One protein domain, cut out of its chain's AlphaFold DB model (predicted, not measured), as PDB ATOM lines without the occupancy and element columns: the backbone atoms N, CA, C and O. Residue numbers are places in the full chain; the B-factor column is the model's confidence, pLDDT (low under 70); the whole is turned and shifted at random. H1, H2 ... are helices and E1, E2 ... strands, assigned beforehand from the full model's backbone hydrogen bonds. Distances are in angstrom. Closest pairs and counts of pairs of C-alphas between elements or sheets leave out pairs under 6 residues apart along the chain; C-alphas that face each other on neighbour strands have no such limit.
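What this domain is: This is residues 2 to 104 of the 191 residues of the protein "ATPase" of Moorea sp. SIO3E2 (UniProt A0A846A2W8). Three small two-stranded ribbons, not joined into one sheet, are spread along the longest axis, and the helix H1 sits between two of them, near E1 of the parallel ribbon E1 E6 and near E2 and E5 of the antiparallel ribbon. Beyond E2 and E5, toward one end, lies the hairpin E3 E4 with a long loop, residues 59 to 71, between its strands; toward the other end the short helix H4 meets the longer helix H2, which leads into E2. The printed part has 103 residues, with four named helices and six named strands in the order H1 E1 H2 E2 H3 E3 E4 E5 E6 H4. The class is mixed, helices and strands, with under half of the residues, 49, in named elements. The whole is only just compact, close to loose, with a radius of gyration of the C-alphas of 14.9 A, and spans 39 by 32 by 26 A.

How they stand to each other: H1, residues 2 to 9, comes nearest to E1, residues 17 to 20, at Ala 6 and Leu 18, whose C-alphas are 6.2 A apart. E1 is the parallel neighbour of E6, residues 86 to 89, with 18 degrees between their directions; N 18 and O 86, 2.9 A apart, and N 88 and O 18, 2.8 A apart, are within hydrogen-bond range. H2, residues 30 to 40, is apart from H1. E2, residues 42 to 44, is the antiparallel neighbour of E5, residues 78 to 80, at 165 degrees, and N 43 and O 79 are within hydrogen-bond range at 2.8 A. The closest C-alphas of H1 and E2 are those of Gly 4 and Phe 43, 5.7 A apart; those of H1 and E5 are His 8 and Ile 79, 6.3 A apart. H3, residues 46 to 49, comes within 7.3 A of E5, between the C-alphas of Ser 49 and Leu 78. E3, residues 55 to 58, and E4, residues 72 to 75, form a hairpin, antiparallel at 149 degrees, with N 56 and O 74 within hydrogen-bond range at 2.9 A. E4 and E5 meet only through their link, and E3 is apart from E5. H4, residues 99 to 102, and H2 only just touch, with 3 pairs of C-alphas within 8 A, the closest being Pro 31 and Phe 101 at 6.4 A. Every O i to N i+4 pair of H1 is within hydrogen-bond range, against 5 of 7 in H2; H3 and H4 are too short for such a pair.

Where its parts are: H1 begins at C-alpha 2, (51.578, -20.001, -21.719), and is 10.5 A long from first to last C-alpha. E1 is 9.9 A long, H2 15.8 A, E2 6.5 A and H3 4.9 A. E3 is 9.6 A long and begins at C-alpha 55, (31.902, -17.052, -18.228). E4 is 9.9 A long, E5 6.2 A and E6 10.0 A. H4 is 5.0 A long and ends at C-alpha 102, (55.330, -30.237, -40.744).

The domain as a whole: The two C-alphas farthest apart are those of Thr 53 and Glu 93, 42.4 A. The first and last printed C-alphas, of Pro 2 and Arg 104, are 20.6 A apart, and the printed part has no cut. The link from E3 to E4 is long, with 13 residues; the links H1 to E1, E1 to H2 and E6 to H4 are short but not tight, and the others are tight. The mean pLDDT of the printed part is 87.4, and the model is under 70 at residue 52 and at residues 63 to 68.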
ATOM      1  N   PRO A   2      51.093 -21.251 -21.103       78.25
ATOM      2  CA  PRO A   2      51.578 -20.001 -21.719       78.25
ATOM      3  C   PRO A   2      50.901 -19.676 -23.063       78.25
ATOM      4  O   PRO A   2      50.690 -18.517 -23.389       78.25
ATOM      5  N   MET A   3      50.494 -20.705 -23.810       86.56
ATOM      6  CA  MET A   3      49.793 -20.564 -25.092       86.56
ATOM      7  C   MET A   3      48.461 -19.814 -24.983       86.56
ATOM      8  O   MET A   3      48.261 -18.845 -25.700       86.56
ATOM      9  N   GLY A   4      47.586 -20.194 -24.044       88.88
ATOM     10  CA  GLY A   4      46.332 -19.468 -23.811       88.88
ATOM     11  C   GLY A   4      46.565 -17.993 -23.460       88.88
ATOM     12  O   GLY A   4      45.824 -17.132 -23.916       88.88
ATOM     13  N   MET A   5      47.647 -17.678 -22.738       88.12
ATOM     14  CA  MET A   5      48.034 -16.285 -22.482       88.12
ATOM     15  C   MET A   5      48.479 -15.561 -23.747       88.12
ATOM     16  O   MET A   5      48.051 -14.434 -23.958       88.12
ATOM     17  N   ALA A   6      49.285 -16.197 -24.599       89.81
ATOM     18  CA  ALA A   6      49.679 -15.609 -25.876       89.81
ATOM     19  C   ALA A   6      48.452 -15.306 -26.749       89.81
ATOM     20  O   ALA A   6      48.358 -14.218 -27.302       89.81
ATOM     21  N   PHE A   7      47.474 -16.216 -26.800       91.69
ATOM     22  CA  PHE A   7      46.221 -16.005 -27.532       91.69
ATOM     23  C   PHE A   7      45.413 -14.846 -26.940       91.69
ATOM     24  O   PHE A   7      44.972 -13.972 -27.679       91.69
ATOM     25  N   HIS A   8      45.278 -14.790 -25.613       90.19
ATOM     26  CA  HIS A   8      44.573 -13.708 -24.925       90.19
ATOM     27  C   HIS A   8      45.244 -12.331 -25.098       90.19
ATOM     28  O   HIS A   8      44.562 -11.321 -25.247       90.19
ATOM     29  N   GLN A   9      46.578 -12.279 -25.055       88.75
ATOM     30  CA  GLN A   9      47.357 -11.037 -25.119       88.75
ATOM     31  C   GLN A   9      47.544 -10.509 -26.544       88.75
ATOM     32  O   GLN A   9      47.914  -9.347 -26.715       88.75
ATOM     33  N   SER A  10      47.325 -11.349 -27.554       91.00
ATOM     34  CA  SER A  10      47.496 -10.984 -28.954       91.00
ATOM     35  C   SER A  10      46.379 -10.039 -29.406       91.00
ATOM     36  O   SER A  10      45.197 -10.392 -29.361       91.00
ATOM     37  N   GLN A  11      46.755  -8.831 -29.829       91.62
ATOM     38  CA  GLN A  11      45.835  -7.764 -30.230       91.62
ATOM     39  C   GLN A  11      46.018  -7.406 -31.712       91.62
ATOM     40  O   GLN A  11      47.117  -7.591 -32.244       91.62
ATOM     41  N   PRO A  12      44.995  -6.840 -32.379       93.25
ATOM     42  CA  PRO A  12      45.104  -6.402 -33.768       93.25
ATOM     43  C   PRO A  12      46.285  -5.446 -33.972       93.25
ATOM     44  O   PRO A  12      46.428  -4.451 -33.258       93.25
ATOM     45  N   GLY A  13      47.160  -5.763 -34.929       93.50
ATOM     46  CA  GLY A  13      48.384  -4.993 -35.200       93.50
ATOM     47  C   GLY A  13      49.499  -5.139 -34.152       93.50
ATOM     48  O   GLY A  13      50.557  -4.526 -34.295       93.50
ATOM     49  N   ARG A  14      49.297  -5.957 -33.113       93.00
ATOM     50  CA  ARG A  14      50.288  -6.273 -32.079       93.00
ATOM     51  C   ARG A  14      50.195  -7.757 -31.688       93.00
ATOM     52  O   ARG A  14      49.757  -8.069 -30.574       93.00
ATOM     53  N   PRO A  15      50.597  -8.675 -32.588       93.31
ATOM     54  CA  PRO A  15      50.556 -10.096 -32.293       93.31
ATOM     55  C   PRO A  15      51.504 -10.438 -31.142       93.31
ATOM     56  O   PRO A  15      52.628  -9.931 -31.069       93.31
ATOM     57  N   ALA A  16      51.064 -11.315 -30.243       92.62
ATOM     58  CA  ALA A  16      51.955 -11.882 -29.238       92.62
ATOM     59  C   ALA A  16      52.973 -12.824 -29.904       92.62
ATOM     60  O   ALA A  16      52.684 -13.447 -30.925       92.62
ATOM     61  N   VAL A  17      54.159 -12.959 -29.307       93.19
ATOM     62  CA  VAL A  17      55.157 -13.952 -29.728       93.19
ATOM     63  C   VAL A  17      55.127 -15.114 -28.745       93.19
ATOM     64  O   VAL A  17      55.267 -14.912 -27.538       93.19
ATOM     65  N   LEU A  18      54.956 -16.328 -29.259       92.25
ATOM     66  CA  LEU A  18      54.970 -17.560 -28.480       92.25
ATOM     67  C   LEU A  18      56.191 -18.392 -28.867       92.25
ATOM     68  O   LEU A  18      56.273 -18.864 -29.995       92.25
ATOM     69  N   LEU A  19      57.108 -18.598 -27.922       93.75
ATOM     70  CA  LEU A  19      58.223 -19.531 -28.073       93.75
ATOM     71  C   LEU A  19      57.874 -20.864 -27.402       93.75
ATOM     72  O   LEU A  19      57.604 -20.903 -26.202       93.75
ATOM     73  N   ILE A  20      57.894 -21.945 -28.178       92.44
ATOM     74  CA  ILE A  20      57.801 -23.322 -27.687       92.44
ATOM     75  C   ILE A  20      59.177 -23.949 -27.862       92.44
ATOM     76  O   ILE A  20      59.591 -24.259 -28.980       92.44
ATOM     77  N   ASP A  21      59.893 -24.090 -26.755       92.81
ATOM     78  CA  ASP A  21      61.229 -24.668 -26.773       92.81
ATOM     79  C   ASP A  21      61.164 -26.200 -26.722       92.81
ATOM     80  O   ASP A  21      60.307 -26.759 -26.036       92.81
ATOM     81  N   GLU A  22      62.058 -26.856 -27.461       93.50
ATOM     82  CA  GLU A  22      62.247 -28.310 -27.508       93.50
ATOM     83  C   GLU A  22      60.928 -29.083 -27.651       93.50
ATOM     84  O   GLU A  22      60.598 -29.977 -26.865       93.50
ATOM     85  N   ILE A  23      60.152 -28.736 -28.682       92.75
ATOM     86  CA  ILE A  23      58.839 -29.340 -28.943       92.75
ATOM     87  C   ILE A  23      58.901 -30.866 -29.108       92.75
ATOM     88  O   ILE A  23      57.920 -31.569 -28.900       92.75
ATOM     89  N   ASP A  24      60.062 -31.413 -29.449       91.81
ATOM     90  CA  ASP A  24      60.301 -32.847 -29.573       91.81
ATOM     91  C   ASP A  24      60.302 -33.594 -28.230       91.81
ATOM     92  O   ASP A  24      60.135 -34.816 -28.224       91.81
ATOM     93  N   LYS A  25      60.424 -32.881 -27.103       91.56
ATOM     94  CA  LYS A  25      60.312 -33.434 -25.743       91.56
ATOM     95  C   LYS A  25      58.887 -33.422 -25.189       91.56
ATOM     96  O   LYS A  25      58.671 -33.912 -24.079       91.56
ATOM     97  N   SER A  26      57.925 -32.853 -25.913       90.38
ATOM     98  CA  SER A  26      56.525 -32.860 -25.491       90.38
ATOM     99  C   SER A  26      55.897 -34.251 -25.601       90.38
ATOM    100  O   SER A  26      56.435 -35.154 -26.248       90.38
ATOM    101  N   ASP A  27      54.683 -34.379 -25.065       90.38
ATOM    102  CA  ASP A  27      53.849 -35.565 -25.245       90.38
ATOM    103  C   ASP A  27      53.636 -35.927 -26.724       90.38
ATOM    104  O   ASP A  27      53.769 -35.100 -27.638       90.38
ATOM    105  N   ILE A  28      53.302 -37.200 -26.962       87.31
ATOM    106  CA  ILE A  28      53.198 -37.758 -28.313       87.31
ATOM    107  C   ILE A  28      52.115 -37.078 -29.157       87.31
ATOM    108  O   ILE A  28      52.336 -36.853 -30.351       87.31
ATOM    109  N   ASP A  29      51.015 -36.698 -28.514       89.50
ATOM    110  CA  ASP A  29      49.818 -36.139 -29.141       89.50
ATOM    111  C   ASP A  29      49.899 -34.625 -29.354       89.50
ATOM    112  O   ASP A  29      49.253 -34.092 -30.254       89.50
ATOM    113  N   MET A  30      50.780 -33.943 -28.618       90.19
ATOM    114  CA  MET A  30      50.857 -32.481 -28.594       90.19
ATOM    115  C   MET A  30      50.987 -31.844 -29.995       90.19
ATOM    116  O   MET A  30      50.219 -30.932 -30.296       90.19
ATOM    117  N   PRO A  31      51.850 -32.325 -30.917       90.44
ATOM    118  CA  PRO A  31      51.925 -31.755 -32.265       90.44
ATOM    119  C   PRO A  31      50.609 -31.847 -33.048       90.44
ATOM    120  O   PRO A  31      50.328 -30.979 -33.870       90.44
ATOM    121  N   ASN A  32      49.803 -32.889 -32.818       89.69
ATOM    122  CA  ASN A  32      48.493 -33.014 -33.451       89.69
ATOM    123  C   ASN A  32      47.476 -32.072 -32.799       89.69
ATOM    124  O   ASN A  32      46.720 -31.430 -33.521       89.69
ATOM    125  N   ASP A  33      47.501 -31.930 -31.474       89.56
ATOM    126  CA  ASP A  33      46.619 -31.005 -30.750       89.56
ATOM    127  C   ASP A  33      46.836 -29.550 -31.198       89.56
ATOM    128  O   ASP A  33      45.888 -28.775 -31.345       89.56
ATOM    129  N   LEU A  34      48.086 -29.187 -31.508       91.44
ATOM    130  CA  LEU A  34      48.417 -27.873 -32.060       91.44
ATOM    131  C   LEU A  34      47.804 -27.614 -33.434       91.44
ATOM    132  O   LEU A  34      47.549 -26.457 -33.754       91.44
ATOM    133  N   LEU A  35      47.554 -28.648 -34.245       90.69
ATOM    134  CA  LEU A  35      46.952 -28.469 -35.570       90.69
ATOM    135  C   LEU A  35      45.608 -27.763 -35.459       90.69
ATOM    136  O   LEU A  35      45.369 -26.794 -36.172       90.69
ATOM    137  N   HIS A  36      44.771 -28.230 -34.534       88.50
ATOM    138  CA  HIS A  36      43.447 -27.675 -34.310       88.50
ATOM    139  C   HIS A  36      43.532 -26.234 -33.796       88.50
ATOM    140  O   HIS A  36      42.862 -25.345 -34.307       88.50
ATOM    141  N   ILE A  37      44.419 -25.972 -32.832       90.75
ATOM    142  CA  ILE A  37      44.630 -24.625 -32.280       90.75
ATOM    143  C   ILE A  37      45.102 -23.647 -33.369       90.75
ATOM    144  O   ILE A  37      44.663 -22.496 -33.410       90.75
ATOM    145  N   PHE A  38      45.996 -24.094 -34.255       89.31
ATOM    146  CA  PHE A  38      46.538 -23.270 -35.335       89.31
ATOM    147  C   PHE A  38      45.544 -23.033 -36.473       89.31
ATOM    148  O   PHE A  38      45.644 -22.017 -37.154       89.31
ATOM    149  N   GLU A  39      44.598 -23.947 -36.682       88.38
ATOM    150  CA  GLU A  39      43.531 -23.791 -37.674       88.38
ATOM    151  C   GLU A  39      42.408 -22.886 -37.173       88.38
ATOM    152  O   GLU A  39      41.975 -21.990 -37.896       88.38
ATOM    153  N   GLU A  40      41.969 -23.088 -35.935       88.62
ATOM    154  CA  GLU A  40      40.772 -22.435 -35.409       88.62
ATOM    155  C   GLU A  40      41.058 -21.093 -34.713       88.62
ATOM    156  O   GLU A  40      40.154 -20.283 -34.511       88.62
ATOM    157  N   GLY A  41      42.309 -20.829 -34.320       89.62
ATOM    158  CA  GLY A  41      42.673 -19.566 -33.667       89.62
ATOM    159  C   GLY A  41      42.087 -19.408 -32.258       89.62
ATOM    160  O   GLY A  41      41.948 -18.290 -31.752       89.62
ATOM    161  N   PHE A  42      41.762 -20.516 -31.590       90.88
ATOM    162  CA  PHE A  42      41.379 -20.511 -30.184       90.88
ATOM    163  C   PHE A  42      42.094 -21.596 -29.386       90.88
ATOM    164  O   PHE A  42      42.530 -22.623 -29.905       90.88
ATOM    165  N   PHE A  43      42.185 -21.355 -28.085       90.81
ATOM    166  CA  PHE A  43      42.685 -22.297 -27.102       90.81
ATOM    167  C   PHE A  43      41.540 -22.713 -26.178       90.81
ATOM    168  O   PHE A  43      40.948 -21.868 -25.505       90.81
ATOM    169  N   GLU A  44      41.227 -24.006 -26.141       89.75
ATOM    170  CA  GLU A  44      40.217 -24.560 -25.241       89.75
ATOM    171  C   GLU A  44      40.843 -24.993 -23.909       89.75
ATOM    172  O   GLU A  44      41.935 -25.561 -23.863       89.75
ATOM    173  N   ILE A  45      40.126 -24.742 -22.814       89.81
ATOM    174  CA  ILE A  45      40.399 -25.277 -21.482       89.81
ATOM    175  C   ILE A  45      39.273 -26.270 -21.160       89.81
ATOM    176  O   ILE A  45      38.232 -25.852 -20.639       89.81
ATOM    177  N   PRO A  46      39.455 -27.575 -21.447       88.06
ATOM    178  CA  PRO A  46      38.388 -28.570 -21.344       88.06
ATOM    179  C   PRO A  46      37.741 -28.642 -19.957       88.06
ATOM    180  O   PRO A  46      36.555 -28.945 -19.827       88.06
ATOM    181  N   GLU A  47      38.503 -28.359 -18.899       89.50
ATOM    182  CA  GLU A  47      38.008 -28.326 -17.524       89.50
ATOM    183  C   GLU A  47      36.971 -27.218 -17.304       89.50
ATOM    184  O   GLU A  47      36.047 -27.402 -16.514       89.50
ATOM    185  N   LEU A  48      37.103 -26.088 -18.007       88.19
ATOM    186  CA  LEU A  48      36.161 -24.971 -17.947       88.19
ATOM    187  C   LEU A  48      34.994 -25.165 -18.914       88.19
ATOM    188  O   LEU A  48      33.870 -24.839 -18.544       88.19
ATOM    189  N   SER A  49      35.221 -25.768 -20.087       85.38
ATOM    190  CA  SER A  49      34.158 -26.085 -21.057       85.38
ATOM    191  C   SER A  49      33.075 -27.003 -20.471       85.38
ATOM    192  O   SER A  49      31.927 -26.988 -20.902       85.38
ATOM    193  N   ARG A  50      33.427 -27.821 -19.467       85.31
ATOM    194  CA  ARG A  50      32.498 -28.733 -18.774       85.31
ATOM    195  C   ARG A  50      31.631 -28.051 -17.719       85.31
ATOM    196  O   ARG A  50      30.668 -28.652 -17.241       85.31
ATOM    197  N   LEU A  51      31.974 -26.832 -17.314       80.56
ATOM    198  CA  LEU A  51      31.172 -26.057 -16.380       80.56
ATOM    199  C   LEU A  51      30.062 -25.378 -17.192       80.56
ATOM    200  O   LEU A  51      30.350 -24.520 -18.017       80.56
ATOM    201  N   ASN A  52      28.797 -25.754 -16.964       68.88
ATOM    202  CA  ASN A  52      27.606 -25.128 -17.571       68.88
ATOM    203  C   ASN A  52      27.418 -23.682 -17.064       68.88
ATOM    204  O   ASN A  52      26.468 -23.355 -16.357       68.88
ATOM    205  N   THR A  53      28.373 -22.809 -17.335       75.31
ATOM    206  CA  THR A  53      28.363 -21.402 -16.949       75.31
ATOM    207  C   THR A  53      28.958 -20.614 -18.103       75.31
ATOM    208  O   THR A  53      29.951 -21.042 -18.686       75.31
ATOM    209  N   ASP A  54      28.350 -19.480 -18.439       78.06
ATOM    210  CA  ASP A  54      28.729 -18.732 -19.639       78.06
ATOM    211  C   ASP A  54      30.153 -18.169 -19.538       78.06
ATOM    212  O   ASP A  54      30.934 -18.310 -20.468       78.06
ATOM    213  N   SER A  55      30.554 -17.609 -18.391       85.44
ATOM    214  CA  SER A  55      31.902 -17.052 -18.228       85.44
ATOM    215  C   SER A  55      32.538 -17.385 -16.884       85.44
ATOM    216  O   SER A  55      31.908 -17.278 -15.828       85.44
ATOM    217  N   GLN A  56      33.820 -17.750 -16.920       88.00
ATOM    218  CA  GLN A  56      34.652 -18.007 -15.751       88.00
ATOM    219  C   GLN A  56      35.780 -16.982 -15.666       88.00
ATOM    220  O   GLN A  56      36.516 -16.751 -16.621       88.00
ATOM    221  N   LYS A  57      35.961 -16.399 -14.479       87.88
ATOM    222  CA  LYS A  57      37.118 -15.550 -14.182       87.88
ATOM    223  C   LYS A  57      38.238 -16.400 -13.603       87.88
ATOM    224  O   LYS A  57      38.143 -16.846 -12.457       87.88
ATOM    225  N   VAL A  58      39.301 -16.583 -14.373       87.69
ATOM    226  CA  VAL A  58      40.466 -17.386 -13.991       87.69
ATOM    227  C   VAL A  58      41.676 -16.503 -13.751       87.69
ATOM    228  O   VAL A  58      41.843 -15.461 -14.379       87.69
ATOM    229  N   LEU A  59      42.530 -16.911 -12.817       86.50
ATOM    230  CA  LEU A  59      43.823 -16.262 -12.662       86.50
ATOM    231  C   LEU A  59      44.714 -16.677 -13.842       86.50
ATOM    232  O   LEU A  59      44.856 -17.882 -14.084       86.50
ATOM    233  N   PRO A  60      45.289 -15.713 -14.580       82.56
ATOM    234  CA  PRO A  60      46.193 -16.022 -15.672       82.56
ATOM    235  C   PRO A  60      47.453 -16.709 -15.148       82.56
ATOM    236  O   PRO A  60      47.813 -16.612 -13.970       82.56
ATOM    237  N   TYR A  61      48.148 -17.404 -16.046       77.25
ATOM    238  CA  TYR A  61      49.463 -17.944 -15.724       77.25
ATOM    239  C   TYR A  61      50.414 -16.789 -15.369       77.25
ATOM    240  O   TYR A  61      50.648 -15.904 -16.192       77.25
ATOM    241  N   ARG A  62      50.941 -16.796 -14.139       70.94
ATOM    242  CA  ARG A  62      51.855 -15.768 -13.632       70.94
ATOM    243  C   ARG A  62      53.270 -16.047 -14.128       70.94
ATOM    244  O   ARG A  62      53.794 -17.140 -13.928       70.94
ATOM    245  N   SER A  63      53.887 -15.054 -14.761       61.00
ATOM    246  CA  SER A  63      55.343 -15.025 -14.920       61.00
ATOM    247  C   SER A  63      55.965 -14.416 -13.662       61.00
ATOM    248  O   SER A  63      55.302 -13.653 -12.963       61.00
ATOM    249  N   HIS A  64      57.242 -14.697 -13.401       56.81
ATOM    250  CA  HIS A  64      57.982 -14.208 -12.227       56.81
ATOM    251  C   HIS A  64      57.979 -12.671 -12.069       56.81
ATOM    252  O   HIS A  64      58.338 -12.169 -11.010       56.81
ATOM    253  N   SER A  65      57.592 -11.919 -13.104       54.38
ATOM    254  CA  SER A  65      57.615 -10.454 -13.150       54.38
ATOM    255  C   SER A  65      56.251  -9.762 -13.035       54.38
ATOM    256  O   SER A  65      56.227  -8.537 -12.974       54.38
ATOM    257  N   ASN A  66      55.128 -10.492 -13.010       56.97
ATOM    258  CA  ASN A  66      53.792  -9.889 -12.933       56.97
ATOM    259  C   ASN A  66      52.910 -10.655 -11.944       56.97
ATOM    260  O   ASN A  66      52.350 -11.703 -12.268       56.97
ATOM    261  N   ASP A  67      52.778 -10.092 -10.745       62.34
ATOM    262  CA  ASP A  67      52.009 -10.660  -9.633       62.34
ATOM    263  C   ASP A  67      50.640  -9.972  -9.478       62.34
ATOM    264  O   ASP A  67      50.130  -9.768  -8.380       62.34
ATOM    265  N   SER A  68      50.039  -9.553 -10.597       69.81
ATOM    266  CA  SER A  68      48.693  -8.983 -10.580       69.81
ATOM    267  C   SER A  68      47.669 -10.069 -10.248       69.81
ATOM    268  O   SER A  68      47.603 -11.096 -10.928       69.81
ATOM    269  N   ASP A  69      46.788  -9.801  -9.287       78.38
ATOM    270  CA  ASP A  69      45.619 -10.645  -8.995       78.38
ATOM    271  C   ASP A  69      44.458 -10.440  -9.990       78.38
ATOM    272  O   ASP A  69      43.341 -10.923  -9.779       78.38
ATOM    273  N   GLU A  70      44.704  -9.718 -11.087       83.19
ATOM    274  CA  GLU A  70      43.713  -9.481 -12.125       83.19
ATOM    275  C   GLU A  70      43.354 -10.795 -12.830       83.19
ATOM    276  O   GLU A  70      44.204 -11.519 -13.350       83.19
ATOM    277  N   LYS A  71      42.061 -11.125 -12.811       85.94
ATOM    278  CA  LYS A  71      41.529 -12.333 -13.439       85.94
ATOM    279  C   LYS A  71      41.152 -12.055 -14.885       85.94
ATOM    280  O   LYS A  71      40.512 -11.047 -15.174       85.94
ATOM    281  N   VAL A  72      41.444 -13.014 -15.752       87.25
ATOM    282  CA  VAL A  72      41.007 -13.023 -17.146       87.25
ATOM    283  C   VAL A  72      39.659 -13.733 -17.242       87.25
ATOM    284  O   VAL A  72      39.447 -14.772 -16.611       87.25
ATOM    285  N   SER A  73      38.738 -13.166 -18.018       88.44
ATOM    286  CA  SER A  73      37.474 -13.825 -18.350       88.44
ATOM    287  C   SER A  73      37.687 -14.822 -19.486       88.44
ATOM    288  O   SER A  73      38.240 -14.469 -20.525       88.44
ATOM    289  N   VAL A  74      37.215 -16.047 -19.289       89.94
ATOM    290  CA  VAL A  74      37.154 -17.113 -20.292       89.94
ATOM    291  C   VAL A  74      35.678 -17.404 -20.544       89.94
ATOM    292  O   VAL A  74      34.914 -17.537 -19.585       89.94
ATOM    293  N   ASP A  75      35.260 -17.432 -21.806       89.75
ATOM    294  CA  ASP A  75      33.867 -17.670 -22.214       89.75
ATOM    295  C   ASP A  75      33.734 -19.119 -22.688       89.75
ATOM    296  O   ASP A  75      34.476 -19.543 -23.572       89.75
ATOM    297  N   LYS A  76      32.848 -19.901 -22.057       89.00
ATOM    298  CA  LYS A  76      32.625 -21.335 -22.355       89.00
ATOM    299  C   LYS A  76      33.908 -22.179 -22.426       89.00
ATOM    300  O   LYS A  76      33.998 -23.114 -23.215       89.00
ATOM    301  N   GLY A  77      34.915 -21.840 -21.622       89.00
ATOM    302  CA  GLY A  77      36.219 -22.510 -21.643       89.00
ATOM    303  C   GLY A  77      37.118 -22.170 -22.838       89.00
ATOM    304  O   GLY A  77      38.191 -22.754 -22.956       89.00
ATOM    305  N   LEU A  78      36.745 -21.213 -23.688       90.56
ATOM    306  CA  LEU A  78      37.492 -20.826 -24.881       90.56
ATOM    307  C   LEU A  78      38.232 -19.498 -24.691       90.56
ATOM    308  O   LEU A  78      37.695 -18.514 -24.177       90.56
ATOM    309  N   ILE A  79      39.477 -19.465 -25.162       91.38
ATOM    310  CA  ILE A  79      40.281 -18.253 -25.306       91.38
ATOM    311  C   ILE A  79      40.536 -18.039 -26.792       91.38
ATOM    312  O   ILE A  79      41.353 -18.731 -27.395       91.38
ATOM    313  N   GLN A  80      39.851 -17.063 -27.378       91.00
ATOM    314  CA  GLN A  80      40.027 -16.706 -28.780       91.00
ATOM    315  C   GLN A  80      41.050 -15.580 -28.924       91.00
ATOM    316  O   GLN A  80      41.003 -14.597 -28.179       91.00
ATOM    317  N   CYS A  81      41.976 -15.714 -29.874       92.06
ATOM    318  CA  CYS A  81      42.894 -14.626 -30.192       92.06
ATOM    319  C   CYS A  81      42.220 -13.597 -31.105       92.06
ATOM    320  O   CYS A  81      41.448 -13.958 -31.991       92.06
ATOM    321  N   GLN A  82      42.534 -12.313 -30.918       91.56
ATOM    322  CA  GLN A  82      42.075 -11.257 -31.833       91.56
ATOM    323  C   GLN A  82      42.983 -11.122 -33.060       91.56
ATOM    324  O   GLN A  82      42.534 -10.725 -34.129       91.56
ATOM    325  N   GLU A  83      44.254 -11.472 -32.893       93.81
ATOM    326  CA  GLU A  83      45.271 -11.579 -33.934       93.81
ATOM    327  C   GLU A  83      46.032 -12.880 -33.672       93.81
ATOM    328  O   GLU A  83      46.350 -13.176 -32.516       93.81
ATOM    329  N   PHE A  84      46.332 -13.673 -34.698       93.38
ATOM    330  CA  PHE A  84      47.024 -14.941 -34.475       93.38
ATOM    331  C   PHE A  84      48.474 -14.689 -34.010       93.38
ATOM    332  O   PHE A  84      49.183 -13.897 -34.640       93.38
ATOM    333  N   PRO A  85      48.941 -15.308 -32.910       93.50
ATOM    334  CA  PRO A  85      50.284 -15.054 -32.400       93.50
ATOM    335  C   PRO A  85      51.364 -15.582 -33.351       93.50
ATOM    336  O   PRO A  85      51.195 -16.607 -34.014       93.50
ATOM    337  N   LEU A  86      52.526 -14.928 -33.367       93.88
ATOM    338  CA  LEU A  86      53.704 -15.460 -34.045       93.88
ATOM    339  C   LEU A  86      54.277 -16.611 -33.211       93.88
ATOM    340  O   LEU A  86      54.851 -16.386 -32.143       93.88
ATOM    341  N   VAL A  87      54.125 -17.839 -33.702       93.75
ATOM    342  CA  VAL A  87      54.598 -19.045 -33.013       93.75
ATOM    343  C   VAL A  87      55.975 -19.449 -33.539       93.75
ATOM    344  O   VAL A  87      56.133 -19.792 -34.709       93.75
ATOM    345  N   LEU A  88      56.970 -19.433 -32.655       95.38
ATOM    346  CA  LEU A  88      58.317 -19.942 -32.886       95.38
ATOM    347  C   LEU A  88      58.481 -21.249 -32.116       95.38
ATOM    348  O   LEU A  88      58.177 -21.316 -30.927       95.38
ATOM    349  N   MET A  89      58.964 -22.288 -32.790       94.25
ATOM    350  CA  MET A  89      59.161 -23.605 -32.188       94.25
ATOM    351  C   MET A  89      60.579 -24.081 -32.470       94.25
ATOM    352  O   MET A  89      61.047 -23.968 -33.605       94.25
ATOM    353  N   THR A  90      61.252 -24.620 -31.458       94.00
ATOM    354  CA  THR A  90      62.580 -25.228 -31.603       94.00
ATOM    355  C   THR A  90      62.467 -26.745 -31.453       94.00
ATOM    356  O   THR A  90      61.575 -27.264 -30.784       94.00
ATOM    357  N   SER A  91      63.352 -27.476 -32.125       92.19
ATOM    358  CA  SER A  91      63.449 -28.932 -32.036       92.19
ATOM    359  C   SER A  91      64.902 -29.332 -32.223       92.19
ATOM    360  O   SER A  91      65.594 -28.753 -33.062       92.19
ATOM    361  N   ASN A  92      65.342 -30.341 -31.476       88.25
ATOM    362  CA  ASN A  92      66.654 -30.957 -31.652       88.25
ATOM    363  C   ASN A  92      66.600 -32.170 -32.593       88.25
ATOM    364  O   ASN A  92      67.552 -32.949 -32.654       88.25
ATOM    365  N   GLU A  93      65.478 -32.349 -33.300       86.69
ATOM    366  CA  GLU A  93      65.201 -33.505 -34.153       86.69
ATOM    367  C   GLU A  93      65.358 -34.838 -33.393       86.69
ATOM    368  O   GLU A  93      65.692 -35.868 -33.978       86.69
ATOM    369  N   ALA A  94      65.106 -34.849 -32.073       86.25
ATOM    370  CA  ALA A  94      65.178 -36.070 -31.269       86.25
ATOM    371  C   ALA A  94      64.058 -37.063 -31.622       86.25
ATOM    372  O   ALA A  94      64.176 -38.265 -31.373       86.25
ATOM    373  N   ARG A  95      62.974 -36.553 -32.213       87.81
ATOM    374  CA  ARG A  95      61.806 -37.306 -32.659       87.81
ATOM    375  C   ARG A  95      61.283 -36.748 -33.982       87.81
ATOM    376  O   ARG A  95      61.279 -35.538 -34.202       87.81
ATOM    377  N   GLU A  96      60.773 -37.636 -34.832       88.75
ATOM    378  CA  GLU A  96      60.070 -37.249 -36.055       88.75
ATOM    379  C   GLU A  96      58.649 -36.746 -35.770       88.75
ATOM    380  O   GLU A  96      57.881 -37.356 -35.017       88.75
ATOM    381  N   PHE A  97      58.279 -35.645 -36.425       91.94
ATOM    382  CA  PHE A  97      56.928 -35.099 -36.361       91.94
ATOM    383  C   PHE A  97      56.044 -35.609 -37.504       91.94
ATOM    384  O   PHE A  97      56.531 -35.821 -38.619       91.94
ATOM    385  N   PRO A  98      54.722 -35.723 -37.277       91.75
ATOM    386  CA  PRO A  98      53.781 -36.096 -38.324       91.75
ATOM    387  C   PRO A  98      53.866 -35.155 -39.543       91.75
ATOM    388  O   PRO A  98      53.906 -33.931 -39.376       91.75
ATOM    389  N   PRO A  99      53.781 -35.667 -40.787       92.19
ATOM    390  CA  PRO A  99      53.795 -34.826 -41.987       92.19
ATOM    391  C   PRO A  99      52.683 -33.767 -42.028       92.19
ATOM    392  O   PRO A  99      52.842 -32.713 -42.640       92.19
ATOM    393  N   ALA A 100      51.537 -34.021 -41.387       91.44
ATOM    394  CA  ALA A 100      50.461 -33.037 -41.262       91.44
ATOM    395  C   ALA A 100      50.896 -31.793 -40.470       91.44
ATOM    396  O   ALA A 100      50.588 -30.678 -40.888       91.44
ATOM    397  N   PHE A 101      51.658 -31.980 -39.393       92.06
ATOM    398  CA  PHE A 101      52.229 -30.897 -38.596       92.06
ATOM    399  C   PHE A 101      53.294 -30.129 -39.373       92.06
ATOM    400  O   PHE A 101      53.209 -28.910 -39.523       92.06
ATOM    401  N   LEU A 102      54.234 -30.849 -39.989       91.88
ATOM    402  CA  LEU A 102      55.330 -30.237 -40.744       91.88
ATOM    403  C   LEU A 102      54.852 -29.372 -41.921       91.88
ATOM    404  O   LEU A 102      55.482 -28.364 -42.224       91.88
ATOM    405  N   ARG A 103      53.736 -29.728 -42.571       91.19
ATOM    406  CA  ARG A 103      53.151 -28.941 -43.675       91.19
ATOM    407  C   ARG A 103      52.592 -27.581 -43.249       91.19
ATOM    408  O   ARG A 103      52.407 -26.731 -44.112       91.19
ATOM    409  N   ARG A 104      52.320 -27.377 -41.957       90.69
ATOM    410  CA  ARG A 104      51.844 -26.099 -41.394       90.69
ATOM    411  C   ARG A 104      52.974 -25.273 -40.770       90.69
ATOM    412  O   ARG A 104      52.719 -24.210 -40.220       90.69
TER     413      ARG A 104